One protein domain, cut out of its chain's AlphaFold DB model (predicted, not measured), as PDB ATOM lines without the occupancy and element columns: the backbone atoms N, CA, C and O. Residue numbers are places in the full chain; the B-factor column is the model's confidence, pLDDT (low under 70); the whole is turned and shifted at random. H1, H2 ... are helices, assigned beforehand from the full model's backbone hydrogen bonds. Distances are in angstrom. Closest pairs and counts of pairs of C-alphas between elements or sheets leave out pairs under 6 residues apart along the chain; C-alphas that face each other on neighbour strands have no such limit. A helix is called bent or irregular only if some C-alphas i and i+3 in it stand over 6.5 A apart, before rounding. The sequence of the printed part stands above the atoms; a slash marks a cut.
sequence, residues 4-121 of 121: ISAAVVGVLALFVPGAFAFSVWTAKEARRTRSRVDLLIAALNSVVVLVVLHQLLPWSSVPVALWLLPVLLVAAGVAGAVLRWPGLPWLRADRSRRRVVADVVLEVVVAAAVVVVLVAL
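Overview. This is residues 4 to 121 of the 121 residues of an uncharacterized protein of Frigoribacterium sp. PhB107 (UniProt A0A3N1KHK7). Four long helices run nearly side by side along the longest axis: H1, H3 and H4 form a three-helix bundle, and H5 packs on H3 on the side away from H1 and H4, so that H3 sits in the middle. The short H2 lies at one end, in the turn from H1 to H3. The printed part has 118 residues with five named helices, in the order H1, H2, H3, H4, H5, and no named strand; the class is all helix. It is only just compact, close to loose, with a radius of gyration of the C-alphas of 15.7 A, and spans 47 by 31 by 22 A.

Arrangement. Begin with H4, residues 64 to 87, which touches H1, residues 4 to 26, at the closest C-alphas of Ala 21 and Gly 77, 3.9 A apart; they run the same way at a shallow tilt of 25 degrees. Look next at the hub, H3, residues 36 to 56, which forms a helical hairpin with H4, opposite ways at a shallow tilt of 11 degrees; their closest C-alphas, Ser 46 and Val 74, are 6.6 A apart. H3 also touches H1, opposite ways at a shallow tilt of 20 degrees, with the closest C-alphas, Pro 17 and Ser 46, 5.4 A apart. H1, H3 and H4 are an up and down bundle, each running against the one before it. H5, residues 97 to 120, touches H3 at the closest C-alphas of Val 48 and Ala 111, 6.3 A apart, the same way at a shallow tilt of 17 degrees. H5 is apart from H1 and H4. H2, residues 29 to 32, touches no helix. Every O i to N i+4 pair is within hydrogen-bond range in H3 and H5, but 18 of 19 in H1 and 15 of 20 in H4; H2 is too short for such a pair.

Along the chain. Find C-alpha 64 at (148.937, 94.075, 151.563); from there H4 runs 36.1 A to Gly 87. H4 is irregular, with C-alphas 83 and 86 7.4 A apart; H2 is only just irregular, with C-alphas 29 and 32 6.6 A apart. H1 starts at C-alpha 4, (139.019, 91.684, 168.972), spans 30.9 A and has a kink of 26 degrees near residue 20. H3 spans 30.4 A, and H5 runs 34.0 A to C-alpha 120 at (160.904, 107.920, 169.446).

Size, cuts and confidence. The two C-alphas farthest apart, Ser 60 and Ala 93, are 47.6 A apart. The printed part has no cut and no long link. Its mean pLDDT is 74.3; look for values under 70 at, among others, residues 4 to 10 and 27 to 34.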
ATOM      1  N   ILE A   4     139.705  90.428 168.643       68.81
ATOM      2  CA  ILE A   4     139.019  91.684 168.972       68.81
ATOM      3  C   ILE A   4     139.901  92.904 168.670       68.81
ATOM      4  O   ILE A   4     139.438  93.861 168.056       68.81
ATOM      5  N   SER A   5     141.184  92.865 169.044       64.50
ATOM      6  CA  SER A   5     142.118  93.970 168.777       64.50
ATOM      7  C   SER A   5     142.357  94.172 167.278       64.50
ATOM      8  O   SER A   5     142.343  95.302 166.806       64.50
ATOM      9  N   ALA A   6     142.460  93.092 166.498       65.44
ATOM     10  CA  ALA A   6     142.590  93.189 165.044       65.44
ATOM     11  C   ALA A   6     141.314  93.739 164.375       65.44
ATOM     12  O   ALA A   6     141.400  94.578 163.479       65.44
ATOM     13  N   ALA A   7     140.133  93.311 164.835       68.44
ATOM     14  CA  ALA A   7     138.854  93.771 164.297       68.44
ATOM     15  C   ALA A   7     138.602  95.260 164.582       68.44
ATOM     16  O   ALA A   7     138.261  96.007 163.668       68.44
ATOM     17  N   VAL A   8     138.820  95.711 165.822       69.94
ATOM     18  CA  VAL A   8     138.657  97.125 166.208       69.94
ATOM     19  C   VAL A   8     139.589  98.015 165.396       69.94
ATOM     20  O   VAL A   8     139.167  99.046 164.872       69.94
ATOM     21  N   VAL A   9     140.843  97.595 165.238       68.50
ATOM     22  CA  VAL A   9     141.822  98.360 164.475       68.50
ATOM     23  C   VAL A   9     141.452  98.406 162.992       68.50
ATOM     24  O   VAL A   9     141.477  99.485 162.411       68.50
ATOM     25  N   GLY A  10     141.032  97.290 162.387       68.62
ATOM     26  CA  GLY A  10     140.574  97.260 160.994       68.62
ATOM     27  C   GLY A  10     139.334  98.127 160.744       68.62
ATOM     28  O   GLY A  10     139.255  98.824 159.733       68.62
ATOM     29  N   VAL A  11     138.392  98.151 161.691       74.00
ATOM     30  CA  VAL A  11     137.224  99.039 161.630       74.00
ATOM     31  C   VAL A  11     137.659 100.500 161.696       74.00
ATOM     32  O   VAL A  11     137.247 101.277 160.844       74.00
ATOM     33  N   LEU A  12     138.531 100.881 162.633       70.19
ATOM     34  CA  LEU A  12     139.046 102.255 162.725       70.19
ATOM     35  C   LEU A  12     139.844 102.661 161.474       70.19
ATOM     36  O   LEU A  12     139.679 103.783 160.988       70.19
ATOM     37  N   ALA A  13     140.630 101.729 160.919       68.12
ATOM     38  CA  ALA A  13     141.407 101.893 159.689       68.12
ATOM     39  C   ALA A  13     140.551 102.326 158.510       68.12
ATOM     40  O   ALA A  13     140.988 103.113 157.684       68.12
ATOM     41  N   LEU A  14     139.355 101.755 158.395       72.69
ATOM     42  CA  LEU A  14     138.468 101.969 157.259       72.69
ATOM     43  C   LEU A  14     137.446 103.060 157.557       72.69
ATOM     44  O   LEU A  14     137.080 103.817 156.661       72.69
ATOM     45  N   PHE A  15     137.010 103.176 158.809       76.19
ATOM     46  CA  PHE A  15     135.975 104.114 159.207       76.19
ATOM     47  C   PHE A  15     136.457 105.560 159.129       76.19
ATOM     48  O   PHE A  15     135.744 106.389 158.576       76.19
ATOM     49  N   VAL A  16     137.662 105.884 159.614       73.12
ATOM     50  CA  VAL A  16     138.141 107.279 159.609       73.12
ATOM     51  C   VAL A  16     138.458 107.773 158.185       73.12
ATOM     52  O   VAL A  16     137.866 108.775 157.767       73.12
ATOM     53  N   PRO A  17     139.280 107.072 157.377       73.38
ATOM     54  CA  PRO A  17     139.521 107.441 155.981       73.38
ATOM     55  C   PRO A  17     138.264 107.340 155.120       73.38
ATOM     56  O   PRO A  17     138.045 108.171 154.240       73.38
ATOM     57  N   GLY A  18     137.419 106.341 155.385       70.75
ATOM     58  CA  GLY A  18     136.160 106.131 154.682       70.75
ATOM     59  C   GLY A  18     135.162 107.245 154.952       70.75
ATOM     60  O   GLY A  18     134.592 107.781 154.008       70.75
ATOM     61  N   ALA A  19     134.999 107.669 156.205       74.00
ATOM     62  CA  ALA A  19     134.158 108.807 156.559       74.00
ATOM     63  C   ALA A  19     134.701 110.111 155.959       74.00
ATOM     64  O   ALA A  19     133.920 110.921 155.457       74.00
ATOM     65  N   PHE A  20     136.025 110.304 155.942       71.94
ATOM     66  CA  PHE A  20     136.646 111.441 155.266       71.94
ATOM     67  C   PHE A  20     136.318 111.441 153.769       71.94
ATOM     68  O   PHE A  20     135.664 112.377 153.301       71.94
ATOM     69  N   ALA A  21     136.674 110.373 153.051       75.69
ATOM     70  CA  ALA A  21     136.398 110.210 151.627       75.69
ATOM     71  C   ALA A  21     134.905 110.380 151.334       75.69
ATOM     72  O   ALA A  21     134.509 111.246 150.560       75.69
ATOM     73  N   PHE A  22     134.043 109.649 152.031       76.12
ATOM     74  CA  PHE A  22     132.603 109.729 151.837       76.12
ATOM     75  C   PHE A  22     132.080 111.149 152.063       76.12
ATOM     76  O   PHE A  22     131.364 111.676 151.214       76.12
ATOM     77  N   SER A  23     132.502 111.825 153.137       69.75
ATOM     78  CA  SER A  23     132.075 113.200 153.420       69.75
ATOM     79  C   SER A  23     132.524 114.198 152.352       69.75
ATOM     80  O   SER A  23     131.847 115.198 152.106       69.75
ATOM     81  N   VAL A  24     133.676 113.956 151.723       69.12
ATOM     82  CA  VAL A  24     134.179 114.788 150.633       69.12
ATOM     83  C   VAL A  24     133.380 114.546 149.364       69.12
ATOM     84  O   VAL A  24     133.233 115.482 148.598       69.12
ATOM     85  N   TRP A  25     132.811 113.363 149.138       70.62
ATOM     86  CA  TRP A  25     132.102 113.039 147.898       70.62
ATOM     87  C   TRP A  25     130.582 113.264 147.981       70.62
ATOM     88  O   TRP A  25     130.002 113.799 147.034       70.62
ATOM     89  N   THR A  26     129.939 112.999 149.119       70.19
ATOM     90  CA  THR A  26     128.469 113.078 149.271       70.19
ATOM     91  C   THR A  26     127.931 114.445 149.674       70.19
ATOM     92  O   THR A  26     126.742 114.713 149.522       70.19
ATOM     93  N   ALA A  27     128.790 115.363 150.118       58.25
ATOM     94  CA  ALA A  27     128.373 116.705 150.504       58.25
ATOM     95  C   ALA A  27     127.948 117.554 149.288       58.25
ATOM     96  O   ALA A  27     128.761 118.285 148.710       58.25
ATOM     97  N   LYS A  28     126.677 117.470 148.883       57.28
ATOM     98  CA  LYS A  28     126.007 118.490 148.062       57.28
ATOM     99  C   LYS A  28     125.509 119.634 148.961       57.28
ATOM    100  O   LYS A  28     125.879 120.774 148.698       57.28
ATOM    101  N   GLU A  29     124.846 119.335 150.084       49.44
ATOM    102  CA  GLU A  29     124.394 120.330 151.080       49.44
ATOM    103  C   GLU A  29     125.516 120.948 151.941       49.44
ATOM    104  O   GLU A  29     125.502 122.152 152.194       49.44
ATOM    105  N   ALA A  30     126.539 120.188 152.364       51.75
ATOM    106  CA  ALA A  30     127.585 120.715 153.265       51.75
ATOM    107  C   ALA A  30     128.590 121.677 152.586       51.75
ATOM    108  O   ALA A  30     129.488 122.213 153.239       51.75
ATOM    109  N   ARG A  31     128.434 121.934 151.276       53.59
ATOM    110  CA  ARG A  31     129.228 122.920 150.513       53.59
ATOM    111  C   ARG A  31     129.057 124.345 151.026       53.59
ATOM    112  O   ARG A  31     129.961 125.151 150.866       53.59
ATOM    113  N   ARG A  32     127.909 124.652 151.636       54.06
ATOM    114  CA  ARG A  32     127.609 126.003 152.126       54.06
ATOM    115  C   ARG A  32     128.259 126.304 153.477       54.06
ATOM    116  O   ARG A  32     128.369 127.467 153.846       54.06
ATOM    117  N   THR A  33     128.695 125.270 154.199       57.78
ATOM    118  CA  THR A  33     129.207 125.390 155.566       57.78
ATOM    119  C   THR A  33     130.634 124.896 155.749       57.78
ATOM    120  O   THR A  33     131.213 125.265 156.752       57.78
ATOM    121  N   ARG A  34     131.255 124.117 154.851       69.06
ATOM    122  CA  ARG A  34     132.659 123.685 155.040       69.06
ATOM    123  C   ARG A  34     133.675 124.755 154.637       69.06
ATOM    124  O   ARG A  34     133.531 125.407 153.609       69.06
ATOM    125  N   SER A  35     134.734 124.881 155.435       78.12
ATOM    126  CA  SER A  35     135.898 125.720 155.129       78.12
ATOM    127  C   SER A  35     137.092 124.886 154.661       78.12
ATOM    128  O   SER A  35     137.166 123.688 154.936       78.12
ATOM    129  N   ARG A  36     138.052 125.519 153.973       81.12
ATOM    130  CA  ARG A  36     139.320 124.869 153.578       81.12
ATOM    131  C   ARG A  36     140.074 124.314 154.786       81.12
ATOM    132  O   ARG A  36     140.637 123.228 154.703       81.12
ATOM    133  N   VAL A  37     140.032 125.029 155.910       77.38
ATOM    134  CA  VAL A  37     140.647 124.584 157.166       77.38
ATOM    135  C   VAL A  37     140.025 123.277 157.654       77.38
ATOM    136  O   VAL A  37     140.764 122.353 157.959       77.38
ATOM    137  N   ASP A  38     138.697 123.139 157.628       77.94
ATOM    138  CA  ASP A  38     138.048 121.884 158.044       77.94
ATOM    139  C   ASP A  38     138.473 120.686 157.176       77.94
ATOM    140  O   ASP A  38     138.555 119.562 157.667       77.94
ATOM    141  N   LEU A  39     138.731 120.907 155.879       78.62
ATOM    142  CA  LEU A  39     139.233 119.854 154.990       78.62
ATOM    143  C   LEU A  39     140.679 119.474 155.303       78.62
ATOM    144  O   LEU A  39     140.992 118.288 155.305       78.62
ATOM    145  N   LEU A  40     141.540 120.459 155.572       78.38
ATOM    146  CA  LEU A  40     142.931 120.220 155.965       78.38
ATOM    147  C   LEU A  40     143.011 119.448 157.282       78.38
ATOM    148  O   LEU A  40     143.748 118.475 157.374       78.38
ATOM    149  N   ILE A  41     142.202 119.850 158.258       79.06
ATOM    150  CA  ILE A  41     142.038 119.188 159.553       79.06
ATOM    151  C   ILE A  41     141.616 117.724 159.368       79.06
ATOM    152  O   ILE A  41     142.264 116.804 159.866       79.06
ATOM    153  N   ALA A  42     140.562 117.478 158.586       77.69
ATOM    154  CA  ALA A  42     140.073 116.123 158.355       77.69
ATOM    155  C   ALA A  42     141.086 115.250 157.586       77.69
ATOM    156  O   ALA A  42     141.212 114.053 157.865       77.69
ATOM    157  N   ALA A  43     141.832 115.845 156.650       77.12
ATOM    158  CA  ALA A  43     142.917 115.170 155.948       77.12
ATOM    159  C   ALA A  43     144.068 114.821 156.906       77.12
ATOM    160  O   ALA A  43     144.516 113.675 156.916       77.12
ATOM    161  N   LEU A  44     144.496 115.767 157.749       79.44
ATOM    162  CA  LEU A  44     145.544 115.559 158.749       79.44
ATOM    163  C   LEU A  44     145.168 114.432 159.717       79.44
ATOM    164  O   LEU A  44     145.955 113.508 159.895       79.44
ATOM    165  N   ASN A  45     143.948 114.443 160.259       78.12
ATOM    166  CA  ASN A  45     143.458 113.366 161.124       78.12
ATOM    167  C   ASN A  45     143.479 112.004 160.436       78.12
ATOM    168  O   ASN A  45     143.889 111.016 161.040       78.12
ATOM    169  N   SER A  46     143.076 111.943 159.166       75.06
ATOM    170  CA  SER A  46     143.100 110.688 158.411       75.06
ATOM    171  C   SER A  46     144.524 110.143 158.268       75.06
ATOM    172  O   SER A  46     144.734 108.941 158.415       75.06
ATOM    173  N   VAL A  47     145.508 111.020 158.035       77.25
ATOM    174  CA  VAL A  47     146.930 110.650 157.950       77.25
ATOM    175  C   VAL A  47     147.471 110.204 159.306       77.25
ATOM    176  O   VAL A  47     148.084 109.144 159.387       77.25
ATOM    177  N   VAL A  48     147.218 110.968 160.375       78.38
ATOM    178  CA  VAL A  48     147.661 110.626 161.738       78.38
ATOM    179  C   VAL A  48     147.114 109.268 162.154       78.38
ATOM    180  O   VAL A  48     147.873 108.430 162.631       78.38
ATOM    181  N   VAL A  49     145.824 109.010 161.918       78.38
ATOM    182  CA  VAL A  49     145.213 107.710 162.215       78.38
ATOM    183  C   VAL A  49     145.903 106.591 161.444       78.38
ATOM    184  O   VAL A  49     146.194 105.562 162.041       78.38
ATOM    185  N   LEU A  50     146.224 106.790 160.163       77.75
ATOM    186  CA  LEU A  50     146.951 105.804 159.357       77.75
ATOM    187  C   LEU A  50     148.359 105.521 159.899       77.75
ATOM    188  O   LEU A  50     148.757 104.361 159.953       77.75
ATOM    189  N   VAL A  51     149.088 106.551 160.337       79.69
ATOM    190  CA  VAL A  51     150.429 106.413 160.937       79.69
ATOM    191  C   VAL A  51     150.365 105.702 162.290       79.69
ATOM    192  O   VAL A  51     151.161 104.806 162.559       79.69
ATOM    193  N   VAL A  52     149.394 106.048 163.135       78.31
ATOM    194  CA  VAL A  52     149.154 105.351 164.409       78.31
ATOM    195  C   VAL A  52     148.834 103.883 164.149       78.31
ATOM    196  O   VAL A  52     149.407 102.998 164.778       78.31
ATOM    197  N   LEU A  53     147.950 103.616 163.186       75.25
ATOM    198  CA  LEU A  53     147.596 102.254 162.812       75.25
ATOM    199  C   LEU A  53     148.796 101.472 162.301       75.25
ATOM    200  O   LEU A  53     148.931 100.295 162.619       75.25
ATOM    201  N   HIS A  54     149.651 102.138 161.523       75.88
ATOM    202  CA  HIS A  54     150.901 101.578 161.059       75.88
ATOM    203  C   HIS A  54     151.735 101.113 162.240       75.88
ATOM    204  O   HIS A  54     152.059  99.940 162.332       75.88
ATOM    205  N   GLN A  55     152.025 101.967 163.205       75.44
ATOM    206  CA  GLN A  55     152.931 101.557 164.277       75.44
ATOM    207  C   GLN A  55     152.345 100.515 165.236       75.44
ATOM    208  O   GLN A  55     153.085  99.716 165.800       75.44
ATOM    209  N   LEU A  56     151.022 100.481 165.408       75.25
ATOM    210  CA  LEU A  56     150.374  99.561 166.346       75.25
ATOM    211  C   LEU A  56     150.051  98.180 165.754       75.25
ATOM    212  O   LEU A  56     149.789  97.243 166.513       75.25
ATOM    213  N   LEU A  57     150.038  98.030 164.427       71.06
ATOM    214  CA  LEU A  57     149.750  96.753 163.772       71.06
ATOM    215  C   LEU A  57     151.031  96.020 163.352       71.06
ATOM    216  O   LEU A  57     151.894  96.610 162.710       71.06
ATOM    217  N   PRO A  58     151.135  94.702 163.590       69.38
ATOM    218  CA  PRO A  58     152.183  93.886 162.997       69.38
ATOM    219  C   PRO A  58     151.948  93.751 161.489       69.38
ATOM    220  O   PRO A  58     151.103  92.980 161.025       69.38
ATOM    221  N   TRP A  59     152.740  94.500 160.726       66.50
ATOM    222  CA  TRP A  59     152.731  94.572 159.261       66.50
ATOM    223  C   TRP A  59     152.883  93.226 158.566       66.50
ATOM    224  O   TRP A  59     152.337  93.020 157.488       66.50
ATOM    225  N   SER A  60     153.585  92.293 159.204       70.31
ATOM    226  CA  SER A  60     153.804  90.942 158.692       70.31
ATOM    227  C   SER A  60     152.533  90.096 158.622       70.31
ATOM    228  O   SER A  60     152.500  89.105 157.900       70.31
ATOM    229  N   SER A  61     151.502  90.451 159.391       69.56
ATOM    230  CA  SER A  61     150.337  89.589 159.624       69.56
ATOM    231  C   SER A  61     149.093  90.023 158.850       69.56
ATOM    232  O   SER A  61     148.078  89.328 158.886       69.56
ATOM    233  N   VAL A  62     149.142  91.171 158.166       66.94
ATOM    234  CA  VAL A  62     147.997  91.747 157.450       66.94
ATOM    235  C   VAL A  62     148.272  91.726 155.941       66.94
ATOM    236  O   VAL A  62     149.285  92.270 155.504       66.94
ATOM    237  N   PRO A  63     147.376  91.146 155.119       77.81
ATOM    238  CA  PRO A  63     147.495  91.172 153.665       77.81
ATOM    239  C   PRO A  63     147.667  92.592 153.109       77.81
ATOM    240  O   PRO A  63     146.884  93.487 153.426       77.81
ATOM    241  N   VAL A  64     148.631  92.778 152.203       76.00
ATOM    242  CA  VAL A  64     148.937  94.075 151.563       76.00
ATOM    243  C   VAL A  64     147.697  94.720 150.930       76.00
ATOM    244  O   VAL A  64     147.513  95.931 151.020       76.00
ATOM    245  N   ALA A  65     146.795  93.926 150.349       72.81
ATOM    246  CA  ALA A  65     145.558  94.431 149.750       72.81
ATOM    247  C   ALA A  65     144.662  95.188 150.753       72.81
ATOM    248  O   ALA A  65     144.042  96.185 150.388       72.81
ATOM    249  N   LEU A  66     144.627  94.762 152.020       70.06
ATOM    250  CA  LEU A  66     143.850  95.433 153.066       70.06
ATOM    251  C   LEU A  66     144.476  96.765 153.497       70.06
ATOM    252  O   LEU A  66     143.747  97.647 153.939       70.06
ATOM    253  N   TRP A  67     145.787  96.945 153.310       71.44
ATOM    254  CA  TRP A  67     146.478  98.220 153.540       71.44
ATOM    255  C   TRP A  67     146.243  99.239 152.432       71.44
ATOM    256  O   TRP A  67     146.185 100.440 152.690       71.44
ATOM    257  N   LEU A  68     146.075  98.776 151.197       77.44
ATOM    258  CA  LEU A  68     145.828  99.672 150.072       77.44
ATOM    259  C   LEU A  68     144.456 100.345 150.167       77.44
ATOM    260  O   LEU A  68     144.312 101.473 149.710       77.44
ATOM    261  N   LEU A  69     143.468  99.707 150.799       79.19
ATOM    262  CA  LEU A  69     142.126 100.272 150.977       79.19
ATOM    263  C   LEU A  69     142.108 101.604 151.751       79.19
ATOM    264  O   LEU A  69     141.628 102.590 151.190       79.19
ATOM    265  N   PRO A  70     142.619 101.703 152.994       73.62
ATOM    266  CA  PRO A  70     142.638 102.969 153.723       73.62
ATOM    267  C   PRO A  70     143.496 104.027 153.021       73.62
ATOM    268  O   PRO A  70     143.107 105.192 152.989       73.62
ATOM    269  N   VAL A  71     144.607 103.634 152.385       76.88
ATOM    270  CA  VAL A  71     145.443 104.549 151.589       76.88
ATOM    271  C   VAL A  71     144.664 105.113 150.399       76.88
ATOM    272  O   VAL A  71     144.662 106.324 150.184       76.88
ATOM    273  N   LEU A  72     143.948 104.263 149.659       80.12
ATOM    274  CA  LEU A  72     143.086 104.676 148.551       80.12
ATOM    275  C   LEU A  72     141.946 105.577 149.027       80.12
ATOM    276  O   LEU A  72     141.623 106.544 148.343       80.12
ATOM    277  N   LEU A  73     141.365 105.311 150.198       79.88
ATOM    278  CA  LEU A  73     140.335 106.167 150.790       79.88
ATOM    279  C   LEU A  73     140.891 107.554 151.134       79.88
ATOM    280  O   LEU A  73     140.284 108.558 150.762       79.88
ATOM    281  N   VAL A  74     142.069 107.636 151.763       76.44
ATOM    282  CA  VAL A  74     142.727 108.929 152.010       76.44
ATOM    283  C   VAL A  74     143.035 109.636 150.696       76.44
ATOM    284  O   VAL A  74     142.690 110.807 150.551       76.44
ATOM    285  N   ALA A  75     143.604 108.937 149.712       78.44
ATOM    286  CA  ALA A  75     143.907 109.505 148.402       78.44
ATOM    287  C   ALA A  75     142.645 110.026 147.692       78.44
ATOM    288  O   ALA A  75     142.643 111.145 147.182       78.44
ATOM    289  N   ALA A  76     141.545 109.269 147.717       77.81
ATOM    290  CA  ALA A  76     140.260 109.675 147.155       77.81
ATOM    291  C   ALA A  76     139.653 110.879 147.897       77.81
ATOM    292  O   ALA A  76     139.055 111.760 147.272       77.81
ATOM    293  N   GLY A  77     139.816 110.944 149.220       76.69
ATOM    294  CA  GLY A  77     139.412 112.090 150.027       76.69
ATOM    295  C   GLY A  77     140.240 113.343 149.724       76.69
ATOM    296  O   GLY A  77     139.670 114.415 149.538       76.69
ATOM    297  N   VAL A  78     141.564 113.213 149.580       77.88
ATOM    298  CA  VAL A  78     142.464 114.312 149.191       77.88
ATOM    299  C   VAL A  78     142.151 114.790 147.776       77.88
ATOM    300  O   VAL A  78     141.966 115.986 147.568       77.88
ATOM    301  N   ALA A  79     142.008 113.879 146.812       77.88
ATOM    302  CA  ALA A  79     141.637 114.219 145.440       77.88
ATOM    303  C   ALA A  79     140.290 114.954 145.394       77.88
ATOM    304  O   ALA A  79     140.172 116.010 144.772       77.88
ATOM    305  N   GLY A  80     139.286 114.460 146.123       78.56
ATOM    306  CA  GLY A  80     138.000 115.137 146.239       78.56
ATOM    307  C   GLY A  80     138.102 116.516 146.907       78.56
ATOM    308  O   GLY A  80     137.393 117.442 146.509       78.56
ATOM    309  N   ALA A  81     138.994 116.684 147.889       75.81
ATOM    310  CA  ALA A  81     139.236 117.961 148.553       75.81
ATOM    311  C   ALA A  81     139.895 118.970 147.602       75.81
ATOM    312  O   ALA A  81     139.445 120.111 147.530       75.81
ATOM    313  N   VAL A  82     140.895 118.540 146.825       80.81
ATOM    314  CA  VAL A  82     141.578 119.359 145.809       80.81
ATOM    315  C   VAL A  82     140.609 119.789 144.709       80.81
ATOM    316  O   VAL A  82     140.536 120.973 144.388       80.81
ATOM    317  N   LEU A  83     139.790 118.868 144.189       80.75
ATOM    318  CA  LEU A  83     138.784 119.180 143.165       80.75
ATOM    319  C   LEU A  83     137.741 120.199 143.649       80.75
ATOM    320  O   LEU A  83     137.206 120.973 142.857       80.75
ATOM    321  N   ARG A  84     137.438 120.219 144.953       76.06
ATOM    322  CA  ARG A  84     136.456 121.136 145.559       76.06
ATOM    323  C   ARG A  84     137.074 122.418 146.116       76.06
ATOM    324  O   ARG A  84     136.339 123.355 146.425       76.06
ATOM    325  N   TRP A  85     138.398 122.481 146.207       78.44
ATOM    326  CA  TRP A  85     139.163 123.592 146.771       78.44
ATOM    327  C   TRP A  85     138.809 124.978 146.201       78.44
ATOM    328  O   TRP A  85     138.668 125.918 146.993       78.44
ATOM    329  N   PRO A  86     138.605 125.150 144.873       77.69
ATOM    330  CA  PRO A  86     138.319 126.465 144.297       77.69
ATOM    331  C   PRO A  86     136.989 127.060 144.774       77.69
ATOM    332  O   PRO A  86     136.873 128.276 144.890       77.69
ATOM    333  N   GLY A  87     136.002 126.214 145.093       74.94
ATOM    334  CA  GLY A  87     134.651 126.637 145.475       74.94
ATOM    335  C   GLY A  87     134.433 126.847 146.976       74.94
ATOM    336  O   GLY A  87     133.305 127.117 147.378       74.94
ATOM    337  N   LEU A  88     135.467 126.686 147.810       76.69
ATOM    338  CA  LEU A  88     135.340 126.718 149.270       76.69
ATOM    339  C   LEU A  88     135.967 127.978 149.885       76.69
ATOM    340  O   LEU A  88     137.102 128.325 149.529       76.69
ATOM    341  N   PRO A  89     135.292 128.625 150.855       79.62
ATOM    342  CA  PRO A  89     135.871 129.724 151.614       79.62
ATOM    343  C   PRO A  89     136.996 129.223 152.533       79.62
ATOM    344  O   PRO A  89     136.956 128.104 153.053       79.62
ATOM    345  N   TRP A  90     138.013 130.057 152.762       75.94
ATOM    346  CA  TRP A  90     139.127 129.722 153.662       75.94
ATOM    347  C   TRP A  90     138.673 129.476 155.100       75.94
ATOM    348  O   TRP A  90     139.145 128.542 155.741       75.94
ATOM    349  N   LEU A  91     137.732 130.288 155.578       75.69
ATOM    350  CA  LEU A  91     137.168 130.223 156.917       75.69
ATOM    351  C   LEU A  91     135.648 130.299 156.816       75.69
ATOM    352  O   LEU A  91     135.125 131.010 155.956       75.69
ATOM    353  N   ARG A  92     134.935 129.601 157.701       75.62
ATOM    354  CA  ARG A  92     133.488 129.792 157.808       75.62
ATOM    355  C   ARG A  92     133.199 131.171 158.399       75.62
ATOM    356  O   ARG A  92     133.897 131.598 159.317       75.62
ATOM    357  N   ALA A  93     132.168 131.840 157.896       68.44
ATOM    358  CA  ALA A  93     131.786 133.175 158.361       68.44
ATOM    359  C   ALA A  93     131.217 133.184 159.795       68.44
ATOM    360  O   ALA A  93     131.241 134.216 160.455       68.44
ATOM    361  N   ASP A  94     130.734 132.040 160.284       71.38
ATOM    362  CA  ASP A  94     130.139 131.859 161.614       71.38
ATOM    363  C   ASP A  94     131.168 131.537 162.714       71.38
ATOM    364  O   ASP A  94     130.862 131.631 163.904       71.38
ATOM    365  N   ARG A  95     132.405 131.171 162.348       69.19
ATOM    366  CA  ARG A  95     133.451 130.803 163.307       69.19
ATOM    367  C   ARG A  95     134.384 131.967 163.615       69.19
ATOM    368  O   ARG A  95     134.969 132.594 162.736       69.19
ATOM    369  N   SER A  96     134.626 132.171 164.909       77.25
ATOM    370  CA  SER A  96     135.662 133.088 165.383       77.25
ATOM    371  C   SER A  96     137.041 132.646 164.875       77.25
ATOM    372  O   SER A  96     137.465 131.507 165.085       77.25
ATOM    373  N   ARG A  97     137.773 133.575 164.247       78.00
ATOM    374  CA  ARG A  97     139.130 133.334 163.731       78.00
ATOM    375  C   ARG A  97     140.087 132.842 164.818       78.00
ATOM    376  O   ARG A  97     140.923 131.991 164.542       78.00
ATOM    377  N   ARG A  98     139.928 133.320 166.061       78.44
ATOM    378  CA  ARG A  98     140.718 132.855 167.216       78.44
ATOM    379  C   ARG A  98     140.457 131.388 167.545       78.44
ATOM    380  O   ARG A  98     141.416 130.670 167.789       78.44
ATOM    381  N   ARG A  99     139.193 130.945 167.526       78.50
ATOM    382  CA  ARG A  99     138.858 129.533 167.770       78.50
ATOM    383  C   ARG A  99     139.441 128.637 166.686       78.50
ATOM    384  O   ARG A  99     140.048 127.637 167.018       78.50
ATOM    385  N   VAL A 100     139.356 129.044 165.418       79.44
ATOM    386  CA  VAL A 100     139.936 128.244 164.327       79.44
ATOM    387  C   VAL A 100     141.454 128.134 164.444       79.44
ATOM    388  O   VAL A 100     141.994 127.053 164.259       79.44
ATOM    389  N   VAL A 101     142.151 129.225 164.772       79.25
ATOM    390  CA  VAL A 101     143.604 129.167 164.989       79.25
ATOM    391  C   VAL A 101     143.939 128.265 166.177       79.25
ATOM    392  O   VAL A 101     144.852 127.460 166.063       79.25
ATOM    393  N   ALA A 102     143.199 128.364 167.284       80.75
ATOM    394  CA  ALA A 102     143.412 127.505 168.446       80.75
ATOM    395  C   ALA A 102     143.190 126.022 168.115       80.75
ATOM    396  O   ALA A 102     144.043 125.210 168.456       80.75
ATOM    397  N   ASP A 103     142.108 125.689 167.405       80.94
ATOM    398  CA  ASP A 103     141.805 124.319 166.983       80.94
ATOM    399  C   ASP A 103     142.905 123.777 166.060       80.94
ATOM    400  O   ASP A 103     143.447 122.710 166.322       80.94
ATOM    401  N   VAL A 104     143.311 124.541 165.037       80.81
ATOM    402  CA  VAL A 104     144.388 124.140 164.115       80.81
ATOM    403  C   VAL A 104     145.706 123.943 164.853       80.81
ATOM    404  O   VAL A 104     146.395 122.956 164.621       80.81
ATOM    405  N   VAL A 105     146.082 124.876 165.731       82.88
ATOM    406  CA  VAL A 105     147.329 124.772 166.500       82.88
ATOM    407  C   VAL A 105     147.282 123.553 167.409       82.88
ATOM    408  O   VAL A 105     148.234 122.779 167.411       82.88
ATOM    409  N   LEU A 106     146.187 123.355 168.144       83.12
ATOM    410  CA  LEU A 106     146.018 122.201 169.020       83.12
ATOM    411  C   LEU A 106     146.130 120.898 168.229       83.12
ATOM    412  O   LEU A 106     146.849 119.993 168.633       83.12
ATOM    413  N   GLU A 107     145.461 120.817 167.088       82.56
ATOM    414  CA  GLU A 107     145.431 119.619 166.264       82.56
ATOM    415  C   GLU A 107     146.786 119.312 165.627       82.56
ATOM    416  O   GLU A 107     147.227 118.167 165.648       82.56
ATOM    417  N   VAL A 108     147.504 120.332 165.148       81.00
ATOM    418  CA  VAL A 108     148.881 120.182 164.656       81.00
ATOM    419  C   VAL A 108     149.824 119.766 165.781       81.00
ATOM    420  O   VAL A 108     150.658 118.888 165.572       81.00
ATOM    421  N   VAL A 109     149.698 120.352 166.975       85.56
ATOM    422  CA  VAL A 109     150.523 119.993 168.139       85.56
ATOM    423  C   VAL A 109     150.254 118.556 168.569       85.56
ATOM    424  O   VAL A 109     151.203 117.812 168.798       85.56
ATOM    425  N   VAL A 110     148.989 118.139 168.637       83.75
ATOM    426  CA  VAL A 110     148.613 116.759 168.969       83.75
ATOM    427  C   VAL A 110     149.123 115.798 167.900       83.75
ATOM    428  O   VAL A 110     149.756 114.805 168.242       83.75
ATOM    429  N   ALA A 111     148.924 116.106 166.617       77.94
ATOM    430  CA  ALA A 111     149.436 115.301 165.514       77.94
ATOM    431  C   ALA A 111     150.964 115.156 165.581       77.94
ATOM    432  O   ALA A 111     151.484 114.046 165.493       77.94
ATOM    433  N   ALA A 112     151.683 116.259 165.791       77.19
ATOM    434  CA  ALA A 112     153.133 116.257 165.924       77.19
ATOM    435  C   ALA A 112     153.589 115.465 167.155       77.19
ATOM    436  O   ALA A 112     154.500 114.655 167.040       77.19
ATOM    437  N   ALA A 113     152.940 115.645 168.308       81.88
ATOM    438  CA  ALA A 113     153.248 114.899 169.524       81.88
ATOM    439  C   ALA A 113     153.040 113.394 169.326       81.88
ATOM    440  O   ALA A 113     153.908 112.608 169.692       81.88
ATOM    441  N   VAL A 114     151.936 112.994 168.689       79.81
ATOM    442  CA  VAL A 114     151.666 111.595 168.336       79.81
ATOM    443  C   VAL A 114     152.769 111.050 167.432       79.81
ATOM    444  O   VAL A 114     153.312 109.991 167.723       79.81
ATOM    445  N   VAL A 115     153.154 111.778 166.381       77.31
ATOM    446  CA  VAL A 115     154.238 111.353 165.481       77.31
ATOM    447  C   VAL A 115     155.572 111.246 166.220       77.31
ATOM    448  O   VAL A 115     156.261 110.247 166.063       77.31
ATOM    449  N   VAL A 116     155.933 112.228 167.048       82.94
ATOM    450  CA  VAL A 116     157.183 112.212 167.823       82.94
ATOM    451  C   VAL A 116     157.218 111.018 168.769       82.94
ATOM    452  O   VAL A 116     158.205 110.292 168.776       82.94
ATOM    453  N   VAL A 117     156.142 110.779 169.523       81.38
ATOM    454  CA  VAL A 117     156.034 109.621 170.422       81.38
ATOM    455  C   VAL A 117     156.186 108.319 169.637       81.38
ATOM    456  O   VAL A 117     156.934 107.447 170.052       81.38
ATOM    457  N   LEU A 118     155.530 108.209 168.483       75.69
ATOM    458  CA  LEU A 118     155.567 107.016 167.636       75.69
ATOM    459  C   LEU A 118     156.896 106.775 166.911       75.69
ATOM    460  O   LEU A 118     157.128 105.657 166.464       75.69
ATOM    461  N   VAL A 119     157.716 107.807 166.710       74.31
ATOM    462  CA  VAL A 119     159.045 107.692 166.082       74.31
ATOM    463  C   VAL A 119     160.146 107.511 167.132       74.31
ATOM    464  O   VAL A 119     161.188 106.942 166.825       74.31
ATOM    465  N   ALA A 120     159.942 108.018 168.350       71.12
ATOM    466  CA  ALA A 120     160.904 107.920 169.446       71.12
ATOM    467  C   ALA A 120     160.793 106.621 170.268       71.12
ATOM    468  O   ALA A 120     161.695 106.341 171.059       71.12
ATOM    469  N   LEU A 121     159.693 105.875 170.115       59.19
ATOM    470  CA  LEU A 121     159.476 104.526 170.658       59.19
ATOM    471  C   LEU A 121     159.989 103.457 169.689       59.19
ATOM    472  O   LEU A 121     160.530 102.451 170.196       59.19
TER     473      LEU A 121